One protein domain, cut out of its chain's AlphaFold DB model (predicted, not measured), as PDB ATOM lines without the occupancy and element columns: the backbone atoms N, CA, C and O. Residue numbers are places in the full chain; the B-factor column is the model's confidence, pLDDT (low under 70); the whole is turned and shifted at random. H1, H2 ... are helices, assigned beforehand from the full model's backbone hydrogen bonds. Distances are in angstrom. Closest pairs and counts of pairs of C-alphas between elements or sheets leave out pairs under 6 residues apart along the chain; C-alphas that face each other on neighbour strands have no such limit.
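AT A GLANCE: This is residues 294 to 366 of the 366 residues of the protein "GST N-terminal domain-containing protein" of Abscondita terminalis (UniProt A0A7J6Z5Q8). H1 and then H2 run along one side of a long, loose model, H4 runs back along the other side, and H3 crosses the end beyond H2. The loop of residues 319 to 325 sticks out. The printed part has 73 residues and four named helices, H1 to H4, with no named strand, class all helix; it is loose, radius of gyration of the C-alphas 14.7 A, spanning 42 by 22 by 17 A.

IN THESE COORDINATES: H1, residues 294 to 309, is 22.2 A long from C-alpha 294 at (-1.797, 27.563, 78.085). H2 is residues 312 to 317, 8.5 A, and H3 residues 327 to 336, 14.3 A. H4, residues 338 to 352, is 20.9 A long and ends at C-alpha 352 at (-7.268, 44.975, 68.267).

HOW THE PARTS SIT: H1 is close to but not clearly touching H4, closest C-alphas Met 303 and Leu 350, 7.2 A, at a shallow tilt of 22 degrees, opposite ways. H2 touches residues 339 to 344 of H4, closest C-alphas Leu 314 and Leu 340, 4.9 A. H3 and H4 only just touch, with 3 pairs of C-alphas within 8 A, and only at the corner. In H1, H2, H3 and H4 every O i to N i+4 pair is within hydrogen-bond range.

THE WHOLE: The printed part has no cut and no long link between helices. Residues 354 to 366 have pLDDT under 70.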
ATOM      1  N   ILE A 294      -3.059  27.079  77.517       91.94
ATOM      2  CA  ILE A 294      -1.797  27.563  78.085       91.94
ATOM      3  C   ILE A 294      -1.290  28.810  77.353       91.94
ATOM      4  O   ILE A 294      -0.909  29.782  78.011       91.94
ATOM      5  N   LYS A 295      -1.275  28.813  76.014       88.94
ATOM      6  CA  LYS A 295      -0.762  29.942  75.222       88.94
ATOM      7  C   LYS A 295      -1.675  31.161  75.324       88.94
ATOM      8  O   LYS A 295      -1.176  32.275  75.475       88.94
ATOM      9  N   GLN A 296      -2.992  30.969  75.312       86.19
ATOM     10  CA  GLN A 296      -3.970  32.036  75.516       86.19
ATOM     11  C   GLN A 296      -3.842  32.643  76.913       86.19
ATOM     12  O   GLN A 296      -3.787  33.864  77.044       86.19
ATOM     13  N   ARG A 297      -3.697  31.818  77.959       90.44
ATOM     14  CA  ARG A 297      -3.473  32.305  79.329       90.44
ATOM     15  C   ARG A 297      -2.166  33.078  79.458       90.44
ATOM     16  O   ARG A 297      -2.146  34.136  80.083       90.44
ATOM     17  N   ALA A 298      -1.089  32.591  78.842       91.50
ATOM     18  CA  ALA A 298       0.189  33.299  78.811       91.50
ATOM     19  C   ALA A 298       0.070  34.660  78.103       91.50
ATOM     20  O   ALA A 298       0.575  35.664  78.609       91.50
ATOM     21  N   ARG A 299      -0.652  34.721  76.975       88.94
ATOM     22  CA  ARG A 299      -0.933  35.976  76.264       88.94
ATOM     23  C   ARG A 299      -1.754  36.938  77.125       88.94
ATOM     24  O   ARG A 299      -1.358  38.089  77.279       88.94
ATOM     25  N   ALA A 300      -2.832  36.464  77.749       89.00
ATOM     26  CA  ALA A 300      -3.704  37.278  78.596       89.00
ATOM     27  C   ALA A 300      -2.972  37.874  79.812       89.00
ATOM     28  O   ALA A 300      -3.141  39.056  80.134       89.00
ATOM     29  N   ARG A 301      -2.094  37.084  80.439       92.69
ATOM     30  CA  ARG A 301      -1.205  37.551  81.511       92.69
ATOM     31  C   ARG A 301      -0.166  38.551  81.009       92.69
ATOM     32  O   ARG A 301       0.074  39.542  81.686       92.69
ATOM     33  N   SER A 302       0.391  38.346  79.813       92.44
ATOM     34  CA  SER A 302       1.344  39.290  79.205       92.44
ATOM     35  C   SER A 302       0.701  40.656  78.954       92.44
ATOM     36  O   SER A 302       1.266  41.676  79.332       92.44
ATOM     37  N   MET A 303      -0.515  40.677  78.399       91.06
ATOM     38  CA  MET A 303      -1.274  41.913  78.173       91.06
ATOM     39  C   MET A 303      -1.620  42.616  79.492       91.06
ATOM     40  O   MET A 303      -1.436  43.823  79.620       91.06
ATOM     41  N   SER A 304      -2.079  41.859  80.493       91.75
ATOM     42  CA  SER A 304      -2.382  42.394  81.829       91.75
ATOM     43  C   SER A 304      -1.144  42.974  82.519       91.75
ATOM     44  O   SER A 304      -1.226  44.038  83.130       91.75
ATOM     45  N   ALA A 305       0.007  42.309  82.390       93.75
ATOM     46  CA  ALA A 305       1.278  42.781  82.926       93.75
ATOM     47  C   ALA A 305       1.751  44.057  82.213       93.75
ATOM     48  O   ALA A 305       2.093  45.026  82.885       93.75
ATOM     49  N   GLU A 306       1.678  44.116  80.877       93.50
ATOM     50  CA  GLU A 306       1.999  45.327  80.107       93.50
ATOM     51  C   GLU A 306       1.100  46.504  80.538       93.50
ATOM     52  O   GLU A 306       1.587  47.587  80.869       93.50
ATOM     53  N   MET A 307      -0.210  46.267  80.692       91.00
ATOM     54  CA  MET A 307      -1.171  47.240  81.236       91.00
ATOM     55  C   MET A 307      -0.943  47.612  82.702       91.00
ATOM     56  O   MET A 307      -1.510  48.607  83.157       91.00
ATOM     57  N   HIS A 308      -0.141  46.859  83.454       91.50
ATOM     58  CA  HIS A 308       0.200  47.148  84.844       91.50
ATOM     59  C   HIS A 308       1.526  47.906  84.969       91.50
ATOM     60  O   HIS A 308       1.590  48.877  85.719       91.50
ATOM     61  N   SER A 309       2.554  47.550  84.195       92.25
ATOM     62  CA  SER A 309       3.916  48.085  84.357       92.25
ATOM     63  C   SER A 309       4.362  49.105  83.301       92.25
ATOM     64  O   SER A 309       5.386  49.745  83.514       92.25
ATOM     65  N   SER A 310       3.624  49.286  82.198       94.00
ATOM     66  CA  SER A 310       4.020  50.165  81.074       94.00
ATOM     67  C   SER A 310       3.175  51.450  80.973       94.00
ATOM     68  O   SER A 310       2.529  51.830  81.936       94.00
ATOM     69  N   PHE A 311       3.146  52.148  79.836       94.75
ATOM     70  CA  PHE A 311       2.261  53.304  79.587       94.75
ATOM     71  C   PHE A 311       2.446  54.502  80.535       94.75
ATOM     72  O   PHE A 311       1.484  55.112  81.010       94.75
ATOM     73  N   THR A 312       3.699  54.813  80.870       93.81
ATOM     74  CA  THR A 312       4.032  55.873  81.828       93.81
ATOM     75  C   THR A 312       3.601  57.254  81.346       93.81
ATOM     76  O   THR A 312       3.183  58.054  82.178       93.81
ATOM     77  N   ALA A 313       3.678  57.545  80.040       95.00
ATOM     78  CA  ALA A 313       3.302  58.856  79.514       95.00
ATOM     79  C   ALA A 313       1.789  59.059  79.603       95.00
ATOM     80  O   ALA A 313       1.344  60.110  80.054       95.00
ATOM     81  N   LEU A 314       0.996  58.038  79.264       94.25
ATOM     82  CA  LEU A 314      -0.451  58.068  79.483       94.25
ATOM     83  C   LEU A 314      -0.785  58.291  80.961       94.25
ATOM     84  O   LEU A 314      -1.573  59.169  81.284       94.25
ATOM     85  N   ARG A 315      -0.159  57.534  81.866       90.44
ATOM     86  CA  ARG A 315      -0.476  57.584  83.302       90.44
ATOM     87  C   ARG A 315      -0.055  58.866  84.004       90.44
ATOM     88  O   ARG A 315      -0.605  59.151  85.055       90.44
ATOM     89  N   SER A 316       0.941  59.582  83.490       90.88
ATOM     90  CA  SER A 316       1.389  60.847  84.080       90.88
ATOM     91  C   SER A 316       0.697  62.067  83.482       90.88
ATOM     92  O   SER A 316       0.713  63.128  84.097       90.88
ATOM     93  N   THR A 317       0.128  61.940  82.280       93.06
ATOM     94  CA  THR A 317      -0.551  63.046  81.585       93.06
ATOM     95  C   THR A 317      -2.069  62.970  81.699       93.06
ATOM     96  O   THR A 317      -2.728  64.004  81.695       93.06
ATOM     97  N   CYS A 318      -2.623  61.761  81.795       91.50
ATOM     98  CA  CYS A 318      -4.057  61.497  81.814       91.50
ATOM     99  C   CYS A 318      -4.430  60.746  83.096       91.50
ATOM    100  O   CYS A 318      -4.640  59.530  83.088       91.50
ATOM    101  N   ASP A 319      -4.505  61.484  84.203       86.75
ATOM    102  CA  ASP A 319      -5.016  60.951  85.462       86.75
ATOM    103  C   ASP A 319      -6.487  60.530  85.334       86.75
ATOM    104  O   ASP A 319      -7.241  61.000  84.479       86.75
ATOM    105  N   MET A 320      -6.906  59.615  86.205       88.94
ATOM    106  CA  MET A 320      -8.259  59.079  86.172       88.94
ATOM    107  C   MET A 320      -9.260  60.043  86.812       88.94
ATOM    108  O   MET A 320      -9.142  60.382  87.987       88.94
ATOM    109  N   ASN A 321     -10.276  60.421  86.039       90.44
ATOM    110  CA  ASN A 321     -11.511  61.039  86.509       90.44
ATOM    111  C   ASN A 321     -12.621  60.653  85.521       90.44
ATOM    112  O   ASN A 321     -12.659  61.171  84.408       90.44
ATOM    113  N   ILE A 322     -13.460  59.683  85.888       87.50
ATOM    114  CA  ILE A 322     -14.514  59.145  85.012       87.50
ATOM    115  C   ILE A 322     -15.666  60.147  84.853       87.50
ATOM    116  O   ILE A 322     -16.258  60.224  83.779       87.50
ATOM    117  N   ASP A 323     -15.975  60.911  85.899       89.56
ATOM    118  CA  ASP A 323     -17.134  61.809  85.915       89.56
ATOM    119  C   ASP A 323     -16.901  63.124  85.148       89.56
ATOM    120  O   ASP A 323     -17.857  63.804  84.770       89.56
ATOM    121  N   ALA A 324     -15.643  63.512  84.911       91.12
ATOM    122  CA  ALA A 324     -15.311  64.777  84.257       91.12
ATOM    123  C   ALA A 324     -15.347  64.696  82.719       91.12
ATOM    124  O   ALA A 324     -14.746  63.811  82.112       91.12
ATOM    125  N   ASP A 325     -15.961  65.693  82.066       91.62
ATOM    126  CA  ASP A 325     -15.792  65.894  80.620       91.62
ATOM    127  C   ASP A 325     -14.483  66.649  80.353       91.62
ATOM    128  O   ASP A 325     -14.371  67.851  80.599       91.62
ATOM    129  N   LEU A 326     -13.476  65.921  79.869       90.69
ATOM    130  CA  LEU A 326     -12.128  66.434  79.614       90.69
ATOM    131  C   LEU A 326     -11.768  66.431  78.123       90.69
ATOM    132  O   LEU A 326     -10.587  66.422  77.793       90.69
ATOM    133  N   LYS A 327     -12.743  66.424  77.201       91.00
ATOM    134  CA  LYS A 327     -12.468  66.295  75.751       91.00
ATOM    135  C   LYS A 327     -11.487  67.338  75.219       91.00
ATOM    136  O   LYS A 327     -10.528  66.973  74.542       91.00
ATOM    137  N   ASP A 328     -11.688  68.611  75.552       94.75
ATOM    138  CA  ASP A 328     -10.830  69.699  75.064       94.75
ATOM    139  C   ASP A 328      -9.413  69.614  75.652       94.75
ATOM    140  O   ASP A 328      -8.418  69.815  74.953       94.75
ATOM    141  N   ILE A 329      -9.315  69.246  76.933       93.25
ATOM    142  CA  ILE A 329      -8.039  69.027  77.624       93.25
ATOM    143  C   ILE A 329      -7.314  67.828  77.006       93.25
ATOM    144  O   ILE A 329      -6.136  67.926  76.676       93.25
ATOM    145  N   GLY A 330      -8.026  66.724  76.786       92.00
ATOM    146  CA  GLY A 330      -7.505  65.515  76.163       92.00
ATOM    147  C   GLY A 330      -6.995  65.760  74.744       92.00
ATOM    148  O   GLY A 330      -5.916  65.286  74.408       92.00
ATOM    149  N   LEU A 331      -7.704  66.554  73.932       93.00
ATOM    150  CA  LEU A 331      -7.249  66.953  72.592       93.00
ATOM    151  C   LEU A 331      -5.934  67.733  72.641       93.00
ATOM    152  O   LEU A 331      -5.042  67.487  71.829       93.00
ATOM    153  N   LYS A 332      -5.802  68.652  73.599       95.31
ATOM    154  CA  LYS A 332      -4.567  69.411  73.789       95.31
ATOM    155  C   LYS A 332      -3.417  68.506  74.236       95.31
ATOM    156  O   LYS A 332      -2.362  68.509  73.611       95.31
ATOM    157  N   LEU A 333      -3.639  67.678  75.259       94.81
ATOM    158  CA  LEU A 333      -2.640  66.719  75.740       94.81
ATOM    159  C   LEU A 333      -2.203  65.758  74.627       94.81
ATOM    160  O   LEU A 333      -1.017  65.471  74.479       94.81
ATOM    161  N   TRP A 334      -3.149  65.302  73.804       93.38
ATOM    162  CA  TRP A 334      -2.872  64.458  72.647       93.38
ATOM    163  C   TRP A 334      -1.920  65.123  71.653       93.38
ATOM    164  O   TRP A 334      -1.021  64.459  71.144       93.38
ATOM    165  N   GLN A 335      -2.095  66.416  71.370       94.88
ATOM    166  CA  GLN A 335      -1.235  67.168  70.450       94.88
ATOM    167  C   GLN A 335       0.159  67.416  71.036       94.88
ATOM    168  O   GLN A 335       1.157  67.256  70.333       94.88
ATOM    169  N   ASP A 336       0.219  67.762  72.320       95.81
ATOM    170  CA  ASP A 336       1.439  68.243  72.971       95.81
ATOM    171  C   ASP A 336       2.375  67.104  73.428       95.81
ATOM    172  O   ASP A 336       3.567  67.329  73.651       95.81
ATOM    173  N   HIS A 337       1.873  65.864  73.544       95.75
ATOM    174  CA  HIS A 337       2.627  64.735  74.101       95.75
ATOM    175  C   HIS A 337       2.748  63.540  73.130       95.75
ATOM    176  O   HIS A 337       1.949  62.606  73.182       95.75
ATOM    177  N   PRO A 338       3.816  63.457  72.309       94.88
ATOM    178  CA  PRO A 338       4.040  62.313  71.412       94.88
ATOM    179  C   PRO A 338       4.122  60.954  72.128       94.88
ATOM    180  O   PRO A 338       3.689  59.939  71.586       94.88
ATOM    181  N   GLY A 339       4.641  60.920  73.362       96.06
ATOM    182  CA  GLY A 339       4.685  59.699  74.178       96.06
ATOM    183  C   GLY A 339       3.295  59.179  74.564       96.06
ATOM    184  O   GLY A 339       3.073  57.974  74.559       96.06
ATOM    185  N   LEU A 340       2.334  60.080  74.813       95.88
ATOM    186  CA  LEU A 340       0.934  59.715  75.051       95.88
ATOM    187  C   LEU A 340       0.330  59.043  73.810       95.88
ATOM    188  O   LEU A 340      -0.344  58.022  73.929       95.88
ATOM    189  N   GLN A 341       0.616  59.571  72.616       95.62
ATOM    190  CA  GLN A 341       0.140  58.979  71.361       95.62
ATOM    191  C   GLN A 341       0.683  57.562  71.159       95.62
ATOM    192  O   GLN A 341      -0.065  56.660  70.788       95.62
ATOM    193  N   GLN A 342       1.974  57.354  71.431       96.19
ATOM    194  CA  GLN A 342       2.608  56.036  71.342       96.19
ATOM    195  C   GLN A 342       1.974  55.036  72.314       96.19
ATOM    196  O   GLN A 342       1.621  53.930  71.902       96.19
ATOM    197  N   ASP A 343       1.773  55.444  73.570       96.44
ATOM    198  CA  ASP A 343       1.131  54.617  74.592       96.44
ATOM    199  C   ASP A 343      -0.288  54.211  74.169       96.44
ATOM    200  O   ASP A 343      -0.631  53.027  74.175       96.44
ATOM    201  N   VAL A 344      -1.109  55.169  73.728       94.56
ATOM    202  CA  VAL A 344      -2.487  54.899  73.292       94.56
ATOM    203  C   VAL A 344      -2.522  54.041  72.029       94.56
ATOM    204  O   VAL A 344      -3.306  53.096  71.971       94.56
ATOM    205  N   HIS A 345      -1.665  54.297  71.037       95.38
ATOM    206  CA  HIS A 345      -1.578  53.445  69.848       95.38
ATOM    207  C   HIS A 345      -1.228  52.001  70.211       95.38
ATOM    208  O   HIS A 345      -1.831  51.073  69.669       95.38
ATOM    209  N   ARG A 346      -0.305  51.793  71.159       95.06
ATOM    210  CA  ARG A 346       0.042  50.450  71.631       95.06
ATOM    211  C   ARG A 346      -1.130  49.776  72.346       95.06
ATOM    212  O   ARG A 346      -1.367  48.594  72.108       95.06
ATOM    213  N   ILE A 347      -1.895  50.506  73.155       92.56
ATOM    214  CA  ILE A 347      -3.113  49.984  73.798       92.56
ATOM    215  C   ILE A 347      -4.162  49.585  72.752       92.56
ATOM    216  O   ILE A 347      -4.714  48.485  72.815       92.56
ATOM    217  N   VAL A 348      -4.406  50.439  71.755       91.50
ATOM    218  CA  VAL A 348      -5.334  50.141  70.654       91.50
ATOM    219  C   VAL A 348      -4.883  48.896  69.891       91.50
ATOM    220  O   VAL A 348      -5.705  48.020  69.623       91.50
ATOM    221  N   GLN A 349      -3.585  48.766  69.603       90.44
ATOM    222  CA  GLN A 349      -3.028  47.572  68.971       90.44
ATOM    223  C   GLN A 349      -3.270  46.321  69.829       90.44
ATOM    224  O   GLN A 349      -3.818  45.338  69.329       90.44
ATOM    225  N   LEU A 350      -2.932  46.372  71.123       87.44
ATOM    226  CA  LEU A 350      -3.148  45.275  72.069       87.44
ATOM    227  C   LEU A 350      -4.604  44.804  72.097       87.44
ATOM    228  O   LEU A 350      -4.865  43.606  72.123       87.44
ATOM    229  N   TRP A 351      -5.568  45.724  72.084       81.50
ATOM    230  CA  TRP A 351      -6.986  45.361  72.095       81.50
ATOM    231  C   TRP A 351      -7.518  44.930  70.727       81.50
ATOM    232  O   TRP A 351      -8.452  44.132  70.665       81.50
ATOM    233  N   SER A 352      -6.929  45.415  69.630       82.81
ATOM    234  CA  SER A 352      -7.268  44.975  68.267       82.81
ATOM    235  C   SER A 352      -6.863  43.524  67.999       82.81
ATOM    236  O   SER A 352      -7.479  42.836  67.194       82.81
ATOM    237  N   GLU A 353      -5.869  43.044  68.739       77.75
ATOM    238  CA  GLU A 353      -5.339  41.686  68.704       77.75
ATOM    239  C   GLU A 353      -6.258  40.628  69.361       77.75
ATOM    240  O   GLU A 353      -5.868  39.455  69.482       77.75
ATOM    241  N   ARG A 354      -7.468  41.034  69.782       69.44
ATOM    242  CA  ARG A 354      -8.473  40.176  70.420       69.44
ATOM    243  C   ARG A 354      -8.940  39.042  69.494       69.44
ATOM    244  O   ARG A 354      -9.116  39.261  68.296       69.44
ATOM    245  N   PRO A 355      -9.189  37.840  70.039       65.31
ATOM    246  CA  PRO A 355      -9.613  36.692  69.243       65.31
ATOM    247  C   PRO A 355     -11.040  36.822  68.682       65.31
ATOM    248  O   PRO A 355     -11.310  36.268  67.621       65.31
ATOM    249  N   GLN A 356     -11.939  37.561  69.346       63.38
ATOM    250  CA  GLN A 356     -13.328  37.769  68.911       63.38
ATOM    251  C   GLN A 356     -13.794  39.212  69.164       63.38
ATOM    252  O   GLN A 356     -13.311  39.881  70.078       63.38
ATOM    253  N   LEU A 357     -14.727  39.701  68.341       56.97
ATOM    254  CA  LEU A 357     -15.279  41.066  68.410       56.97
ATOM    255  C   LEU A 357     -16.312  41.245  69.538       56.97
ATOM    256  O   LEU A 357     -16.474  42.358  70.032       56.97
ATOM    257  N   ASP A 358     -16.969  40.157  69.928       55.91
ATOM    258  CA  ASP A 358     -18.079  40.043  70.880       55.91
ATOM    259  C   ASP A 358     -17.736  39.213  72.139       55.91
ATOM    260  O   ASP A 358     -18.537  39.137  73.071       55.91
ATOM    261  N   GLY A 359     -16.530  38.636  72.196       56.88
ATOM    262  CA  GLY A 359     -16.003  37.887  73.343       56.88
ATOM    263  C   GLY A 359     -15.242  38.743  74.368       56.88
ATOM    264  O   GLY A 359     -15.104  39.960  74.230       56.88
ATOM    265  N   SER A 360     -14.699  38.100  75.413       61.09
ATOM    266  CA  SER A 360     -13.724  38.761  76.294       61.09
ATOM    267  C   SER A 360     -12.535  39.227  75.451       61.09
ATOM    268  O   SER A 360     -12.086  38.506  74.561       61.09
ATOM    269  N   ILE A 361     -11.983  40.410  75.764       59.56
ATOM    270  CA  ILE A 361     -10.787  40.965  75.094       59.56
ATOM    271  C   ILE A 361      -9.646  39.934  75.053       59.56
ATOM    272  O   ILE A 361      -8.788  39.976  74.174       59.56
ATOM    273  N   LEU A 362      -9.647  38.997  76.001       56.44
ATOM    274  CA  LEU A 362      -8.555  38.081  76.245       56.44
ATOM    275  C   LEU A 362      -8.857  36.613  75.839       56.44
ATOM    276  O   LEU A 362      -7.885  35.888  75.629       56.44
ATOM    277  N   TRP A 363     -10.122  36.149  75.717       56.97
ATOM    278  CA  TRP A 363     -10.472  34.759  75.307       56.97
ATOM    279  C   TRP A 363     -11.969  34.491  75.013       56.97
ATOM    280  O   TRP A 363     -12.837  35.320  75.278       56.97
ATOM    281  N   GLU A 364     -12.265  33.291  74.494       52.41
ATOM    282  CA  GLU A 364     -13.622  32.767  74.262       52.41
ATOM    283  C   GLU A 364     -14.256  32.260  75.570       52.41
ATOM    284  O   GLU A 364     -13.663  31.435  76.268       52.41
ATOM    285  N   ARG A 365     -15.469  32.718  75.917       51.41
ATOM    286  CA  ARG A 365     -16.271  32.040  76.950       51.41
ATOM    287  C   ARG A 365     -16.825  30.752  76.336       51.41
ATOM    288  O   ARG A 365     -17.539  30.834  75.342       51.41
ATOM    289  N   VAL A 366     -16.461  29.607  76.915       47.25
ATOM    290  CA  VAL A 366     -17.026  28.290  76.571       47.25
ATOM    291  C   VAL A 366     -18.416  28.148  77.170       47.25
ATOM    292  O   VAL A 366     -18.583  28.562  78.342       47.25
TER     293      VAL A 366